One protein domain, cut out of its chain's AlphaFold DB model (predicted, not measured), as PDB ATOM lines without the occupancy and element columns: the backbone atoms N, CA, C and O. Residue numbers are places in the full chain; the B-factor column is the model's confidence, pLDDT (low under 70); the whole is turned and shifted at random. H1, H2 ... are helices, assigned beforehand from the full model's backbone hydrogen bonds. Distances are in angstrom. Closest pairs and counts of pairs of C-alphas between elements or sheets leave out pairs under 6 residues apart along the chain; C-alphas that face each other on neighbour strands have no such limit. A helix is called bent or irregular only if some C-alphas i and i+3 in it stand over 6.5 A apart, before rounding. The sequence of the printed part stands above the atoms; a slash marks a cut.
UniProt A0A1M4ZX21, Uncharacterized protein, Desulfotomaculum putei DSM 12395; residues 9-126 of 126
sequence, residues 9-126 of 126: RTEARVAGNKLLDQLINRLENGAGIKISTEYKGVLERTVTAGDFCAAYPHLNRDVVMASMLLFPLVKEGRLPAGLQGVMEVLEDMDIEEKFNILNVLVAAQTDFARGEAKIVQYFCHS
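Overview. This is residues 9 to 126 of the 126 residues of an uncharacterized protein of Desulfotomaculum putei DSM 12395 (UniProt A0A1M4ZX21). The longest helix, H3, folds back into H4 as a helical hairpin, and H4 forms the core: H2, H6 and H7 pack round it together with H3, while short H5 sits near its residues 70 to 74. H1 lies outermost, on H3. The printed part has 118 residues with seven named helices, H1 to H7 in order along the chain, and no named strand; the class is all helix, and the helix packing is mostly crossed. The whole is compact, with a radius of gyration of the C-alphas of 13.0 A, and rounded, with spans of 33 by 33 by 29 A.

Along the chain. H3, residues 40 to 55, is 24.2 A long from C-alpha 40 at (14.278, 36.607, 25.498) to C-alpha 55 at (9.472, 24.458, 45.857). H4, residues 61 to 75, spans 21.0 A; it is only just irregular, with C-alphas 69 and 72 6.9 A apart. H6, residues 95 to 107, spans 18.2 A, H2, residues 18 to 29, 16.2 A, and H7, residues 115 to 124, 14.7 A, ending with C-alpha 124 at (2.594, 30.975, 28.930). The shorter helices are H1, residues 9 to 14, and H5, residues 83 to 89.

Arrangement. H3 and H4 form a hairpin and touch, closest at the C-alphas of Gly 50 and Arg 61, 5.3 A, opposite ways at a shallow tilt of 33 degrees, only just short of steep. H3 touches H1 with residues 43 to 47 alone, closest at the C-alphas of Thr 10 and Glu 44, 6.5 A, about perpendicular at 80 degrees. With residues 45 to 49 alone it touches H7, closest at the C-alphas of Arg 45 and Phe 123, 6.6 A. H4 is the hub, touching five helices. It touches H6 at a steep tilt of 53 degrees, closest at the C-alphas of Val 63 and Ile 101, 5.5 A, and H7 at 48 degrees, also steep, closest at the C-alphas of Val 64 and Glu 116, 5.5 A. H2, with residues 19 to 23 alone, touches H4 at a shallow tilt of 23 degrees, the same way; the closest C-alphas, of Leu 20 and Ala 66, are 7.0 A apart. H5 and H6 form a hairpin and only just touch, with 3 pairs of C-alphas within 8 A, the closest those of Met 87 and Lys 98, 7.1 A. H2 and H3 are apart. Every O i to N i+4 pair is within hydrogen-bond range in H1, H2, H5, H6 and H7; in H3 it is 10 of 12 and in H4 9 of 11.

Size, cuts and confidence. The two C-alphas farthest apart, of Ala 55 and Ala 81, are 35.0 A apart. The printed part has no cut and no long link. The mean pLDDT of the printed part is 86.0; residues 9 to 16, 37 to 38 and 126 are under 70.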
ATOM      1  N   ARG A   9      22.398  38.738  34.775       50.72
ATOM      2  CA  ARG A   9      21.920  37.583  35.546       50.72
ATOM      3  C   ARG A   9      21.134  36.547  34.741       50.72
ATOM      4  O   ARG A   9      21.184  35.381  35.120       50.72
ATOM      5  N   THR A  10      20.395  36.923  33.696       52.50
ATOM      6  CA  THR A  10      19.619  35.943  32.910       52.50
ATOM      7  C   THR A  10      20.542  35.127  32.014       52.50
ATOM      8  O   THR A  10      20.469  33.902  32.018       52.50
ATOM      9  N   GLU A  11      21.461  35.791  31.312       53.91
ATOM     10  CA  GLU A  11      22.453  35.132  30.452       53.91
ATOM     11  C   GLU A  11      23.342  34.184  31.265       53.91
ATOM     12  O   GLU A  11      23.518  33.032  30.881       53.91
ATOM     13  N   ALA A  12      23.788  34.604  32.455       52.00
ATOM     14  CA  ALA A  12      24.565  33.757  33.358       52.00
ATOM     15  C   ALA A  12      23.797  32.525  33.882       52.00
ATOM     16  O   ALA A  12      24.406  31.498  34.176       52.00
ATOM     17  N   ARG A  13      22.468  32.611  34.026       55.09
ATOM     18  CA  ARG A  13      21.623  31.496  34.492       55.09
ATOM     19  C   ARG A  13      21.277  30.514  33.377       55.09
ATOM     20  O   ARG A  13      21.173  29.322  33.651       55.09
ATOM     21  N   VAL A  14      21.107  31.009  32.150       58.22
ATOM     22  CA  VAL A  14      20.935  30.163  30.962       58.22
ATOM     23  C   VAL A  14      22.237  29.417  30.671       58.22
ATOM     24  O   VAL A  14      22.203  28.195  30.625       58.22
ATOM     25  N   ALA A  15      23.380  30.114  30.675       53.28
ATOM     26  CA  ALA A  15      24.719  29.550  30.445       53.28
ATOM     27  C   ALA A  15      25.187  28.505  31.488       53.28
ATOM     28  O   ALA A  15      26.289  27.966  31.384       53.28
ATOM     29  N   GLY A  16      24.386  28.244  32.526       60.16
ATOM     30  CA  GLY A  16      24.625  27.203  33.527       60.16
ATOM     31  C   GLY A  16      23.709  25.982  33.397       60.16
ATOM     32  O   GLY A  16      23.876  25.026  34.156       60.16
ATOM     33  N   ASN A  17      22.736  25.992  32.478       75.94
ATOM     34  CA  ASN A  17      21.814  24.881  32.269       75.94
ATOM     35  C   ASN A  17      22.112  24.187  30.935       75.94
ATOM     36  O   ASN A  17      21.617  24.571  29.877       75.94
ATOM     37  N   LYS A  18      22.873  23.091  31.028       83.69
ATOM     38  CA  LYS A  18      23.310  22.284  29.884       83.69
ATOM     39  C   LYS A  18      22.155  21.829  28.985       83.69
ATOM     40  O   LYS A  18      22.333  21.779  27.771       83.69
ATOM     41  N   LEU A  19      20.993  21.498  29.555       84.94
ATOM     42  CA  LEU A  19      19.825  21.081  28.778       84.94
ATOM     43  C   LEU A  19      19.291  22.242  27.934       84.94
ATOM     44  O   LEU A  19      19.063  22.075  26.738       84.94
ATOM     45  N   LEU A  20      19.112  23.420  28.536       86.00
ATOM     46  CA  LEU A  20      18.644  24.595  27.800       86.00
ATOM     47  C   LEU A  20      19.617  25.001  26.699       86.00
ATOM     48  O   LEU A  20      19.170  25.256  25.585       86.00
ATOM     49  N   ASP A  21      20.919  25.009  26.981       86.62
ATOM     50  CA  ASP A  21      21.934  25.341  25.979       86.62
ATOM     51  C   ASP A  21      21.872  24.376  24.785       86.62
ATOM     52  O   ASP A  21      21.916  24.794  23.627       86.62
ATOM     53  N   GLN A  22      21.696  23.077  25.050       87.75
ATOM     54  CA  GLN A  22      21.533  22.067  24.004       87.75
ATOM     55  C   GLN A  22      20.252  22.270  23.189       87.75
ATOM     56  O   GLN A  22      20.295  22.189  21.959       87.75
ATOM     57  N   LEU A  23      19.125  22.554  23.847       88.25
ATOM     58  CA  LEU A  23      17.848  22.795  23.173       88.25
ATOM     59  C   LEU A  23      17.894  24.056  22.313       88.25
ATOM     60  O   LEU A  23      17.470  24.015  21.161       88.25
ATOM     61  N   ILE A  24      18.447  25.152  22.833       89.12
ATOM     62  CA  ILE A  24      18.632  26.399  22.083       89.12
ATOM     63  C   ILE A  24      19.511  26.135  20.862       89.12
ATOM     64  O   ILE A  24      19.112  26.451  19.745       89.12
ATOM     65  N   ASN A  25      20.648  25.461  21.045       88.12
ATOM     66  CA  ASN A  25      21.545  25.124  19.946       88.12
ATOM     67  C   ASN A  25      20.853  24.293  18.850       88.12
ATOM     68  O   ASN A  25      21.098  24.517  17.666       88.12
ATOM     69  N   ARG A  26      19.977  23.348  19.213       88.12
ATOM     70  CA  ARG A  26      19.203  22.564  18.236       88.12
ATOM     71  C   ARG A  26      18.102  23.364  17.563       88.12
ATOM     72  O   ARG A  26      17.874  23.188  16.370       88.12
ATOM     73  N   LEU A  27      17.429  24.242  18.294       88.00
ATOM     74  CA  LEU A  27      16.433  25.131  17.707       88.00
ATOM     75  C   LEU A  27      17.087  26.047  16.669       88.00
ATOM     76  O   LEU A  27      16.575  26.163  15.559       88.00
ATOM     77  N   GLU A  28      18.254  26.606  16.981       88.12
ATOM     78  CA  GLU A  28      18.972  27.518  16.091       88.12
ATOM     79  C   GLU A  28      19.618  26.811  14.898       88.12
ATOM     80  O   GLU A  28      19.428  27.242  13.760       88.12
ATOM     81  N   ASN A  29      20.354  25.722  15.136       84.31
ATOM     82  CA  ASN A  29      21.152  25.063  14.098       84.31
ATOM     83  C   ASN A  29      20.433  23.897  13.408       84.31
ATOM     84  O   ASN A  29      20.754  23.584  12.266       84.31
ATOM     85  N   GLY A  30      19.479  23.253  14.083       80.44
ATOM     86  CA  GLY A  30      18.681  22.155  13.532       80.44
ATOM     87  C   GLY A  30      17.385  22.649  12.895       80.44
ATOM     88  O   GLY A  30      17.134  22.388  11.722       80.44
ATOM     89  N   ALA A  31      16.576  23.404  13.645       79.81
ATOM     90  CA  ALA A  31      15.268  23.884  13.182       79.81
ATOM     91  C   ALA A  31      15.308  25.268  12.497       79.81
ATOM     92  O   ALA A  31      14.290  25.722  11.974       79.81
ATOM     93  N   GLY A  32      16.456  25.959  12.495       81.12
ATOM     94  CA  GLY A  32      16.603  27.298  11.909       81.12
ATOM     95  C   GLY A  32      15.866  28.410  12.675       81.12
ATOM     96  O   GLY A  32      15.665  29.506  12.146       81.12
ATOM     97  N   ILE A  33      15.447  28.141  13.913       82.62
ATOM     98  CA  ILE A  33      14.698  29.056  14.776       82.62
ATOM     99  C   ILE A  33      15.690  29.922  15.548       82.62
ATOM    100  O   ILE A  33      16.338  29.458  16.477       82.62
ATOM    101  N   LYS A  34      15.782  31.207  15.195       80.94
ATOM    102  CA  LYS A  34      16.666  32.159  15.882       80.94
ATOM    103  C   LYS A  34      16.081  32.593  17.226       80.94
ATOM    104  O   LYS A  34      15.160  33.414  17.264       80.94
ATOM    105  N   ILE A  35      16.668  32.118  18.321       72.88
ATOM    106  CA  ILE A  35      16.307  32.497  19.691       72.88
ATOM    107  C   ILE A  35      17.004  33.826  20.016       72.88
ATOM    108  O   ILE A  35      17.950  33.906  20.787       72.88
ATOM    109  N   SER A  36      16.568  34.907  19.369       70.81
ATOM    110  CA  SER A  36      17.098  36.247  19.641       70.81
ATOM    111  C   SER A  36      16.067  37.089  20.396       70.81
ATOM    112  O   SER A  36      15.526  36.670  21.420       70.81
ATOM    113  N   THR A  37      15.765  38.288  19.925       62.78
ATOM    114  CA  THR A  37      15.079  39.324  20.702       62.78
ATOM    115  C   THR A  37      13.650  38.953  21.115       62.78
ATOM    116  O   THR A  37      13.217  39.331  22.200       62.78
ATOM    117  N   GLU A  38      12.930  38.184  20.291       63.44
ATOM    118  CA  GLU A  38      11.530  37.796  20.546       63.44
ATOM    119  C   GLU A  38      11.387  36.726  21.641       63.44
ATOM    120  O   GLU A  38      10.401  36.717  22.375       63.44
ATOM    121  N   TYR A  39      12.391  35.858  21.804       75.94
ATOM    122  CA  TYR A  39      12.343  34.736  22.749       75.94
ATOM    123  C   TYR A  39      13.047  35.019  24.074       75.94
ATOM    124  O   TYR A  39      12.981  34.202  24.992       75.94
ATOM    125  N   LYS A  40      13.643  36.204  24.238       77.19
ATOM    126  CA  LYS A  40      14.278  36.607  25.498       77.19
ATOM    127  C   LYS A  40      13.312  36.517  26.688       77.19
ATOM    128  O   LYS A  40      13.645  35.926  27.711       77.19
ATOM    129  N   GLY A  41      12.088  37.025  26.528       83.00
ATOM    130  CA  GLY A  41      11.052  36.931  27.564       83.00
ATOM    131  C   GLY A  41      10.533  35.504  27.787       83.00
ATOM    132  O   GLY A  41      10.011  35.194  28.856       83.00
ATOM    133  N   VAL A  42      10.675  34.610  26.803       87.62
ATOM    134  CA  VAL A  42      10.399  33.177  26.987       87.62
ATOM    135  C   VAL A  42      11.498  32.553  27.837       87.62
ATOM    136  O   VAL A  42      11.178  31.946  28.847       87.62
ATOM    137  N   LEU A  43      12.772  32.786  27.515       87.88
ATOM    138  CA  LEU A  43      13.906  32.263  28.284       87.88
ATOM    139  C   LEU A  43      13.897  32.717  29.751       87.88
ATOM    140  O   LEU A  43      14.107  31.900  30.646       87.88
ATOM    141  N   GLU A  44      13.594  33.988  30.022       86.19
ATOM    142  CA  GLU A  44      13.464  34.499  31.396       86.19
ATOM    143  C   GLU A  44      12.357  33.781  32.176       86.19
ATOM    144  O   GLU A  44      12.559  33.363  33.323       86.19
ATOM    145  N   ARG A  45      11.196  33.578  31.541       90.38
ATOM    146  CA  ARG A  45      10.095  32.811  32.134       90.38
ATOM    147  C   ARG A  45      10.457  31.342  32.306       90.38
ATOM    148  O   ARG A  45      10.109  30.774  33.331       90.38
ATOM    149  N   THR A  46      11.193  30.746  31.373       91.69
ATOM    150  CA  THR A  46      11.676  29.364  31.460       91.69
ATOM    151  C   THR A  46      12.576  29.163  32.673       91.69
ATOM    152  O   THR A  46      12.354  28.242  33.457       91.69
ATOM    153  N   VAL A  47      13.560  30.044  32.875       90.12
ATOM    154  CA  VAL A  47      14.440  29.994  34.052       90.12
ATOM    155  C   VAL A  47      13.631  30.199  35.333       90.12
ATOM    156  O   VAL A  47      13.799  29.447  36.287       90.12
ATOM    157  N   THR A  48      12.707  31.162  35.339       90.81
ATOM    158  CA  THR A  48      11.847  31.438  36.502       90.81
ATOM    159  C   THR A  48      10.946  30.250  36.846       90.81
ATOM    160  O   THR A  48      10.810  29.903  38.016       90.81
ATOM    161  N   ALA A  49      10.360  29.592  35.846       91.44
ATOM    162  CA  ALA A  49       9.562  28.385  36.024       91.44
ATOM    163  C   ALA A  49      10.413  27.224  36.559       91.44
ATOM    164  O   ALA A  49       9.985  26.509  37.462       91.44
ATOM    165  N   GLY A  50      11.643  27.076  36.061       90.19
ATOM    166  CA  GLY A  50      12.592  26.098  36.580       90.19
ATOM    167  C   GLY A  50      13.000  26.363  38.031       90.19
ATOM    168  O   GLY A  50      13.122  25.422  38.811       90.19
ATOM    169  N   ASP A  51      13.196  27.625  38.411       89.94
ATOM    170  CA  ASP A  51      13.461  28.021  39.801       89.94
ATOM    171  C   ASP A  51      12.224  27.770  40.686       89.94
ATOM    172  O   ASP A  51      12.352  27.319  41.823       89.94
ATOM    173  N   PHE A  52      11.015  27.983  40.154       88.56
ATOM    174  CA  PHE A  52       9.758  27.693  40.847       88.56
ATOM    175  C   PHE A  52       9.612  26.201  41.186       88.56
ATOM    176  O   PHE A  52       9.120  25.865  42.265       88.56
ATOM    177  N   CYS A  53      10.113  25.298  40.335       89.12
ATOM    178  CA  CYS A  53      10.137  23.857  40.614       89.12
ATOM    179  C   CYS A  53      10.930  23.489  41.879       89.12
ATOM    180  O   CYS A  53      10.657  22.446  42.466       89.12
ATOM    181  N   ALA A  54      11.849  24.334  42.365       87.44
ATOM    182  CA  ALA A  54      12.582  24.066  43.607       87.44
ATOM    183  C   ALA A  54      11.660  23.941  44.836       87.44
ATOM    184  O   ALA A  54      11.996  23.244  45.793       87.44
ATOM    185  N   ALA A  55      10.484  24.577  44.807       88.62
ATOM    186  CA  ALA A  55       9.472  24.458  45.857       88.62
ATOM    187  C   ALA A  55       8.607  23.185  45.741       88.62
ATOM    188  O   ALA A  55       7.847  22.876  46.659       88.62
ATOM    189  N   TYR A  56       8.718  22.431  44.641       89.44
ATOM    190  CA  TYR A  56       7.875  21.274  44.326       89.44
ATOM    191  C   TYR A  56       8.739  20.077  43.886       89.44
ATOM    192  O   TYR A  56       8.862  19.815  42.692       89.44
ATOM    193  N   PRO A  57       9.297  19.295  44.831       86.38
ATOM    194  CA  PRO A  57      10.284  18.243  44.536       86.38
ATOM    195  C   PRO A  57       9.779  17.099  43.650       86.38
ATOM    196  O   PRO A  57      10.570  16.315  43.141       86.38
ATOM    197  N   HIS A  58       8.459  16.965  43.519       91.19
ATOM    198  CA  HIS A  58       7.815  15.948  42.692       91.19
ATOM    199  C   HIS A  58       7.701  16.360  41.220       91.19
ATOM    200  O   HIS A  58       7.297  15.535  40.409       91.19
ATOM    201  N   LEU A  59       8.000  17.619  40.888       93.06
ATOM    202  CA  LEU A  59       7.949  18.116  39.520       93.06
ATOM    203  C   LEU A  59       9.317  17.996  38.871       93.06
ATOM    204  O   LEU A  59      10.338  18.358  39.463       93.06
ATOM    205  N   ASN A  60       9.331  17.545  37.623       92.88
ATOM    206  CA  ASN A  60      10.562  17.478  36.861       92.88
ATOM    207  C   ASN A  60      10.905  18.863  36.282       92.88
ATOM    208  O   ASN A  60      10.281  19.343  35.331       92.88
ATOM    209  N   ARG A  61      11.923  19.504  36.869       92.25
ATOM    210  CA  ARG A  61      12.422  20.824  36.455       92.25
ATOM    211  C   ARG A  61      12.819  20.859  34.980       92.25
ATOM    212  O   ARG A  61      12.486  21.820  34.294       92.25
ATOM    213  N   ASP A  62      13.503  19.830  34.501       91.38
ATOM    214  CA  ASP A  62      14.031  19.773  33.140       91.38
ATOM    215  C   ASP A  62      12.899  19.649  32.116       91.38
ATOM    216  O   ASP A  62      12.876  20.384  31.127       91.38
ATOM    217  N   VAL A  63      11.889  18.828  32.421       94.19
ATOM    218  CA  VAL A  63      10.651  18.738  31.631       94.19
ATOM    219  C   VAL A  63       9.937  20.088  31.591       94.19
ATOM    220  O   VAL A  63       9.587  20.556  30.510       94.19
ATOM    221  N   VAL A  64       9.765  20.763  32.735       94.94
ATOM    222  CA  VAL A  64       9.143  22.098  32.781       94.94
ATOM    223  C   VAL A  64       9.917  23.090  31.925       94.94
ATOM    224  O   VAL A  64       9.313  23.817  31.142       94.94
ATOM    225  N   MET A  65      11.242  23.131  32.051       93.56
ATOM    226  CA  MET A  65      12.068  24.101  31.337       93.56
ATOM    227  C   MET A  65      12.064  23.853  29.823       93.56
ATOM    228  O   MET A  65      11.899  24.798  29.047       93.56
ATOM    229  N   ALA A  66      12.161  22.593  29.391       93.94
ATOM    230  CA  ALA A  66      12.044  22.228  27.983       93.94
ATOM    231  C   ALA A  66      10.654  22.580  27.431       93.94
ATOM    232  O   ALA A  66      10.541  23.250  26.402       93.94
ATOM    233  N   SER A  67       9.586  22.204  28.142       95.38
ATOM    234  CA  SER A  67       8.217  22.522  27.739       95.38
ATOM    235  C   SER A  67       7.959  24.029  27.703       95.38
ATOM    236  O   SER A  67       7.324  24.496  26.767       95.38
ATOM    237  N   MET A  68       8.485  24.809  28.649       94.69
ATOM    238  CA  MET A  68       8.383  26.275  28.659       94.69
ATOM    239  C   MET A  68       9.003  26.925  27.417       94.69
ATOM    240  O   MET A  68       8.443  27.878  26.875       94.69
ATOM    241  N   LEU A  69      10.141  26.403  26.951       92.38
ATOM    242  CA  LEU A  69      10.812  26.897  25.748       92.38
ATOM    243  C   LEU A  69      10.063  26.498  24.467       92.38
ATOM    244  O   LEU A  69       9.921  27.304  23.549       92.38
ATOM    245  N   LEU A  70       9.575  25.260  24.409       93.38
ATOM    246  CA  LEU A  70       8.952  24.685  23.215       93.38
ATOM    247  C   LEU A  70       7.486  25.091  23.045       93.38
ATOM    248  O   LEU A  70       7.001  25.189  21.920       93.38
ATOM    249  N   PHE A  71       6.771  25.350  24.140       93.69
ATOM    250  CA  PHE A  71       5.334  25.613  24.120       93.69
ATOM    251  C   PHE A  71       4.932  26.778  23.202       93.69
ATOM    252  O   PHE A  71       4.045  26.579  22.368       93.69
ATOM    253  N   PRO A  72       5.576  27.962  23.259       90.62
ATOM    254  CA  PRO A  72       5.245  29.057  22.350       90.62
ATOM    255  C   PRO A  72       5.532  28.702  20.888       90.62
ATOM    256  O   PRO A  72       4.752  29.052  20.010       90.62
ATOM    257  N   LEU A  73       6.606  27.950  20.620       90.00
ATOM    258  CA  LEU A  73       6.972  27.528  19.265       90.00
ATOM    259  C   LEU A  73       5.934  26.582  18.657       90.00
ATOM    260  O   LEU A  73       5.610  26.701  17.477       90.00
ATOM    261  N   VAL A  74       5.389  25.668  19.463       90.56
ATOM    262  CA  VAL A  74       4.305  24.771  19.047       90.56
ATOM    263  C   VAL A  74       3.007  25.552  18.855       90.56
ATOM    264  O   VAL A  74       2.363  25.421  17.817       90.56
ATOM    265  N   LYS A  75       2.635  26.393  19.826       88.38
ATOM    266  CA  LYS A  75       1.377  27.152  19.815       88.38
ATOM    267  C   LYS A  75       1.299  28.155  18.661       88.38
ATOM    268  O   LYS A  75       0.234  28.338  18.084       88.38
ATOM    269  N   GLU A  76       2.417  28.786  18.319       87.94
ATOM    270  CA  GLU A  76       2.518  29.734  17.203       87.94
ATOM    271  C   GLU A  76       2.795  29.048  15.854       87.94
ATOM    272  O   GLU A  76       2.883  29.723  14.832       87.94
ATOM    273  N   GLY A  77       2.949  27.717  15.831       86.75
ATOM    274  CA  GLY A  77       3.235  26.965  14.606       86.75
ATOM    275  C   GLY A  77       4.611  27.261  13.999       86.75
ATOM    276  O   GLY A  77       4.789  27.112  12.793       86.75
ATOM    277  N   ARG A  78       5.585  27.694  14.813       86.69
ATOM    278  CA  ARG A  78       6.956  27.999  14.360       86.69
ATOM    279  C   ARG A  78       7.845  26.766  14.238       86.69
ATOM    280  O   ARG A  78       8.871  26.835  13.569       86.69
ATOM    281  N   LEU A  79       7.472  25.655  14.873       84.50
ATOM    282  CA  LEU A  79       8.144  24.374  14.671       84.50
ATOM    283  C   LEU A  79       7.619  23.692  13.398       84.50
ATOM    284  O   LEU A  79       6.410  23.435  13.309       84.50
ATOM    285  N   PRO A  80       8.498  23.362  12.433       73.56
ATOM    286  CA  PRO A  80       8.114  22.574  11.268       73.56
ATOM    287  C   PRO A  80       7.440  21.270  11.715       73.56
ATOM    288  O   PRO A  80       7.910  20.609  12.634       73.56
ATOM    289  N   ALA A  81       6.312  20.914  11.098       82.00
ATOM    290  CA  ALA A  81       5.551  19.699  11.418       82.00
ATOM    291  C   ALA A  81       5.015  19.584  12.872       82.00
ATOM    292  O   ALA A  81       4.605  18.501  13.298       82.00
ATOM    293  N   GLY A  82       4.956  20.682  13.638       84.12
ATOM    294  CA  GLY A  82       4.311  20.719  14.956       84.12
ATOM    295  C   GLY A  82       4.992  19.813  15.990       84.12
ATOM    296  O   GLY A  82       6.181  19.963  16.261       84.12
ATOM    297  N   LEU A  83       4.247  18.868  16.581       86.88
ATOM    298  CA  LEU A  83       4.789  17.933  17.583       86.88
ATOM    299  C   LEU A  83       5.866  16.994  17.016       86.88
ATOM    300  O   LEU A  83       6.729  16.546  17.766       86.88
ATOM    301  N   GLN A  84       5.861  16.724  15.708       87.75
ATOM    302  CA  GLN A  84       6.933  15.947  15.083       87.75
ATOM    303  C   GLN A  84       8.261  16.718  15.122       87.75
ATOM    304  O   GLN A  84       9.281  16.150  15.501       87.75
ATOM    305  N   GLY A  85       8.238  18.025  14.846       88.31
ATOM    306  CA  GLY A  85       9.418  18.882  14.984       88.31
ATOM    307  C   GLY A  85       9.914  18.976  16.428       88.31
ATOM    308  O   GLY A  85      11.114  19.073  16.666       88.31
ATOM    309  N   VAL A  86       9.017  18.872  17.418       91.38
ATOM    310  CA  VAL A  86       9.427  18.745  18.829       91.38
ATOM    311  C   VAL A  86      10.244  17.472  19.046       91.38
ATOM    312  O   VAL A  86      11.290  17.530  19.682       91.38
ATOM    313  N   MET A  87       9.811  16.332  18.505       91.38
ATOM    314  CA  MET A  87      10.544  15.069  18.648       91.38
ATOM    315  C   MET A  87      11.952  15.130  18.049       91.38
ATOM    316  O   MET A  87      12.881  14.586  18.644       91.38
ATOM    317  N   GLU A  88      12.110  15.824  16.922       90.12
ATOM    318  CA  GLU A  88      13.410  16.070  16.286       90.12
ATOM    319  C   GLU A  88      14.300  16.963  17.160       90.12
ATOM    320  O   GLU A  88      15.454  16.635  17.432       90.12
ATOM    321  N   VAL A  89      13.756  18.053  17.712       90.81
ATOM    322  CA  VAL A  89      14.501  18.908  18.654       90.81
ATOM    323  C   VAL A  89      14.929  18.132  19.901       90.81
ATOM    324  O   VAL A  89      15.985  18.413  20.467       90.81
ATOM    325  N   LEU A  90      14.169  17.121  20.320       92.06
ATOM    326  CA  LEU A  90      14.462  16.306  21.496       92.06
ATOM    327  C   LEU A  90      15.239  15.008  21.185       92.06
ATOM    328  O   LEU A  90      15.327  14.151  22.056       92.06
ATOM    329  N   GLU A  91      15.830  14.828  19.997       89.38
ATOM    330  CA  GLU A  91      16.399  13.544  19.535       89.38
ATOM    331  C   GLU A  91      17.352  12.827  20.520       89.38
ATOM    332  O   GLU A  91      17.160  11.637  20.757       89.38
ATOM    333  N   ASP A  92      18.301  13.513  21.168       86.88
ATOM    334  CA  ASP A  92      19.222  12.822  22.104       86.88
ATOM    335  C   ASP A  92      18.712  12.713  23.557       86.88
ATOM    336  O   ASP A  92      19.466  12.296  24.434       86.88
ATOM    337  N   MET A  93      17.473  13.123  23.851       89.19
ATOM    338  CA  MET A  93      16.898  12.916  25.189       89.19
ATOM    339  C   MET A  93      16.434  11.473  25.382       89.19
ATOM    340  O   MET A  93      16.173  10.757  24.410       89.19
ATOM    341  N   ASP A  94      16.281  11.056  26.638       92.25
ATOM    342  CA  ASP A  94      15.665   9.768  26.930       92.25
ATOM    343  C   ASP A  94      14.210   9.732  26.433       92.25
ATOM    344  O   ASP A  94      13.496  10.741  26.433       92.25
ATOM    345  N   ILE A  95      13.766   8.565  25.962       91.75
ATOM    346  CA  ILE A  95      12.444   8.426  25.352       91.75
ATOM    347  C   ILE A  95      11.312   8.726  26.341       91.75
ATOM    348  O   ILE A  95      10.314   9.329  25.944       91.75
ATOM    349  N   GLU A  96      11.469   8.373  27.618       92.44
ATOM    350  CA  GLU A  96      10.484   8.659  28.660       92.44
ATOM    351  C   GLU A  96      10.368  10.171  28.893       92.44
ATOM    352  O   GLU A  96       9.264  10.721  28.914       92.44
ATOM    353  N   GLU A  97      11.499  10.875  28.961       91.44
ATOM    354  CA  GLU A  97      11.527  12.334  29.102       91.44
ATOM    355  C   GLU A  97      10.891  13.040  27.903       91.44
ATOM    356  O   GLU A  97      10.114  13.982  28.085       91.44
ATOM    357  N   LYS A  98      11.141  12.559  26.677       93.81
ATOM    358  CA  LYS A  98      10.481  13.090  25.472       93.81
ATOM    359  C   LYS A  98       8.972  12.960  25.550       93.81
ATOM    360  O   LYS A  98       8.261  13.933  25.299       93.81
ATOM    361  N   PHE A  99       8.475  11.775  25.908       94.38
ATOM    362  CA  PHE A  99       7.039  11.554  26.051       94.38
ATOM    363  C   PHE A  99       6.440  12.429  27.150       94.38
ATOM    364  O   PHE A  99       5.358  12.984  26.957       94.38
ATOM    365  N   ASN A 100       7.152  12.625  28.259       95.06
ATOM    366  CA  ASN A 100       6.724  13.535  29.318       95.06
ATOM    367  C   ASN A 100       6.624  14.980  28.815       95.06
ATOM    368  O   ASN A 100       5.590  15.617  29.012       95.06
ATOM    369  N   ILE A 101       7.628  15.477  28.086       96.00
ATOM    370  CA  ILE A 101       7.600  16.819  27.487       96.00
ATOM    371  C   ILE A 101       6.427  16.958  26.510       96.00
ATOM    372  O   ILE A 101       5.685  17.937  26.591       96.00
ATOM    373  N   LEU A 102       6.206  15.981  25.624       95.44
ATOM    374  CA  LEU A 102       5.075  15.994  24.690       95.44
ATOM    375  C   LEU A 102       3.724  16.019  25.415       95.44
ATOM    376  O   LEU A 102       2.859  16.833  25.085       95.44
ATOM    377  N   ASN A 103       3.549  15.165  26.425       95.31
ATOM    378  CA  ASN A 103       2.331  15.121  27.231       95.31
ATOM    379  C   ASN A 103       2.080  16.458  27.931       95.31
ATOM    380  O   ASN A 103       0.953  16.953  27.927       95.31
ATOM    381  N   VAL A 104       3.128  17.075  28.480       96.44
ATOM    382  CA  VAL A 104       3.056  18.397  29.111       96.44
ATOM    383  C   VAL A 104       2.655  19.472  28.099       96.44
ATOM    384  O   VAL A 104       1.770  20.276  28.393       96.44
ATOM    385  N   LEU A 105       3.241  19.466  26.898       95.06
ATOM    386  CA  LEU A 105       2.916  20.415  25.829       95.06
ATOM    387  C   LEU A 105       1.455  20.315  25.378       95.06
ATOM    388  O   LEU A 105       0.825  21.340  25.119       95.06
ATOM    389  N   VAL A 106       0.899  19.104  25.295       94.06
ATOM    390  CA  VAL A 106      -0.520  18.895  24.969       94.06
ATOM    391  C   VAL A 106      -1.408  19.311  26.143       94.06
ATOM    392  O   VAL A 106      -2.329  20.108  25.970       94.06
ATOM    393  N   ALA A 107      -1.119  18.830  27.354       95.19
ATOM    394  CA  ALA A 107      -1.945  19.077  28.533       95.19
ATOM    395  C   ALA A 107      -2.014  20.564  28.917       95.19
ATOM    396  O   ALA A 107      -3.077  21.034  29.329       95.19
ATOM    397  N   ALA A 108      -0.926  21.321  28.738       94.31
ATOM    398  CA  ALA A 108      -0.862  22.752  29.049       94.31
ATOM    399  C   ALA A 108      -1.804  23.613  28.182       94.31
ATOM    400  O   ALA A 108      -2.129  24.738  28.565       94.31
ATOM    401  N   GLN A 109      -2.267  23.090  27.040       91.88
ATOM    402  CA  GLN A 109      -3.237  23.751  26.153       91.88
ATOM    403  C   GLN A 109      -4.693  23.519  26.577       91.88
ATOM    404  O   GLN A 109      -5.603  24.077  25.972       91.88
ATOM    405  N   THR A 110      -4.927  22.685  27.592       91.31
ATOM    406  CA  THR A 110      -6.267  22.299  28.045       91.31
ATOM    407  C   THR A 110      -6.595  22.909  29.404       91.31
ATOM    408  O   THR A 110      -5.705  23.198  30.206       91.31
ATOM    409  N   ASP A 111      -7.881  23.002  29.730       88.38
ATOM    410  CA  ASP A 111      -8.334  23.444  31.058       88.38
ATOM    411  C   ASP A 111      -7.977  22.455  32.186       88.38
ATOM    412  O   ASP A 111      -8.069  22.781  33.370       88.38
ATOM    413  N   PHE A 112      -7.526  21.247  31.835       86.19
ATOM    414  CA  PHE A 112      -7.225  20.161  32.768       86.19
ATOM    415  C   PHE A 112      -5.735  20.033  33.108       86.19
ATOM    416  O   PHE A 112      -5.327  19.017  33.674       86.19
ATOM    417  N   ALA A 113      -4.920  21.043  32.789       90.38
ATOM    418  CA  ALA A 113      -3.492  21.049  33.091       90.38
ATOM    419  C   ALA A 113      -3.215  20.792  34.588       90.38
ATOM    420  O   ALA A 113      -3.805  21.417  35.475       90.38
ATOM    421  N   ARG A 114      -2.286  19.874  34.872       91.88
ATOM    422  CA  ARG A 114      -1.822  19.491  36.219       91.88
ATOM    423  C   ARG A 114      -0.299  19.345  36.219       91.88
ATOM    424  O   ARG A 114       0.298  19.266  35.150       91.88
ATOM    425  N   GLY A 115       0.315  19.319  37.404       94.00
ATOM    426  CA  GLY A 115       1.764  19.135  37.551       94.00
ATOM    427  C   GLY A 115       2.570  20.149  36.734       94.00
ATOM    428  O   GLY A 115       2.273  21.346  36.744       94.00
ATOM    429  N   GLU A 116       3.541  19.653  35.973       95.75
ATOM    430  CA  GLU A 116       4.411  20.414  35.073       95.75
ATOM    431  C   GLU A 116       3.607  21.225  34.049       95.75
ATOM    432  O   GLU A 116       3.885  22.404  33.822       95.75
ATOM    433  N   ALA A 117       2.540  20.641  33.492       95.94
ATOM    434  CA  ALA A 117       1.682  21.314  32.522       95.94
ATOM    435  C   ALA A 117       0.970  22.530  33.113       95.94
ATOM    436  O   ALA A 117       0.728  23.505  32.400       95.94
ATOM    437  N   LYS A 118       0.659  22.515  34.416       94.75
ATOM    438  CA  LYS A 118       0.038  23.671  35.071       94.75
ATOM    439  C   LYS A 118       1.016  24.830  35.219       94.75
ATOM    440  O   LYS A 118       0.606  25.976  35.052       94.75
ATOM    441  N   ILE A 119       2.293  24.539  35.482       94.56
ATOM    442  CA  ILE A 119       3.350  25.556  35.514       94.56
ATOM    443  C   ILE A 119       3.512  26.171  34.126       94.56
ATOM    444  O   ILE A 119       3.437  27.391  33.990       94.56
ATOM    445  N   VAL A 120       3.653  25.339  33.092       94.88
ATOM    446  CA  VAL A 120       3.791  25.820  31.709       94.88
ATOM    447  C   VAL A 120       2.589  26.673  31.308       94.88
ATOM    448  O   VAL A 120       2.745  27.787  30.810       94.88
ATOM    449  N   GLN A 121       1.376  26.203  31.607       93.94
ATOM    450  CA  GLN A 121       0.159  26.965  31.357       93.94
ATOM    451  C   GLN A 121       0.182  28.322  32.070       93.94
ATOM    452  O   GLN A 121      -0.104  29.330  31.431       93.94
ATOM    453  N   TYR A 122       0.537  28.352  33.358       92.69
ATOM    454  CA  TYR A 122       0.568  29.569  34.168       92.69
ATOM    455  C   TYR A 122       1.491  30.640  33.580       92.69
ATOM    456  O   TYR A 122       1.066  31.785  33.453       92.69
ATOM    457  N   PHE A 123       2.710  30.280  33.171       91.12
ATOM    458  CA  PHE A 123       3.685  31.243  32.644       91.12
ATOM    459  C   PHE A 123       3.474  31.606  31.160       91.12
ATOM    460  O   PHE A 123       3.956  32.655  30.724       91.12
ATOM    461  N   CYS A 124       2.785  30.769  30.375       86.00
ATOM    462  CA  CYS A 124       2.594  30.975  28.930       86.00
ATOM    463  C   CYS A 124       1.185  31.444  28.514       86.00
ATOM    464  O   CYS A 124       0.992  31.765  27.341       86.00
ATOM    465  N   HIS A 125       0.207  31.470  29.425       77.81
ATOM    466  CA  HIS A 125      -1.154  31.978  29.169       77.81
ATOM    467  C   HIS A 125      -1.506  33.241  29.966       77.81
ATOM    468  O   HIS A 125      -2.662  33.662  29.929       77.81
ATOM    469  N   SER A 126      -0.542  33.815  30.691       50.56
ATOM    470  CA  SER A 126      -0.685  35.111  31.365       50.56
ATOM    471  C   SER A 126      -0.577  36.285  30.397       50.56
ATOM    472  O   SER A 126       0.220  36.190  29.433       50.56
TER     473      SER A 126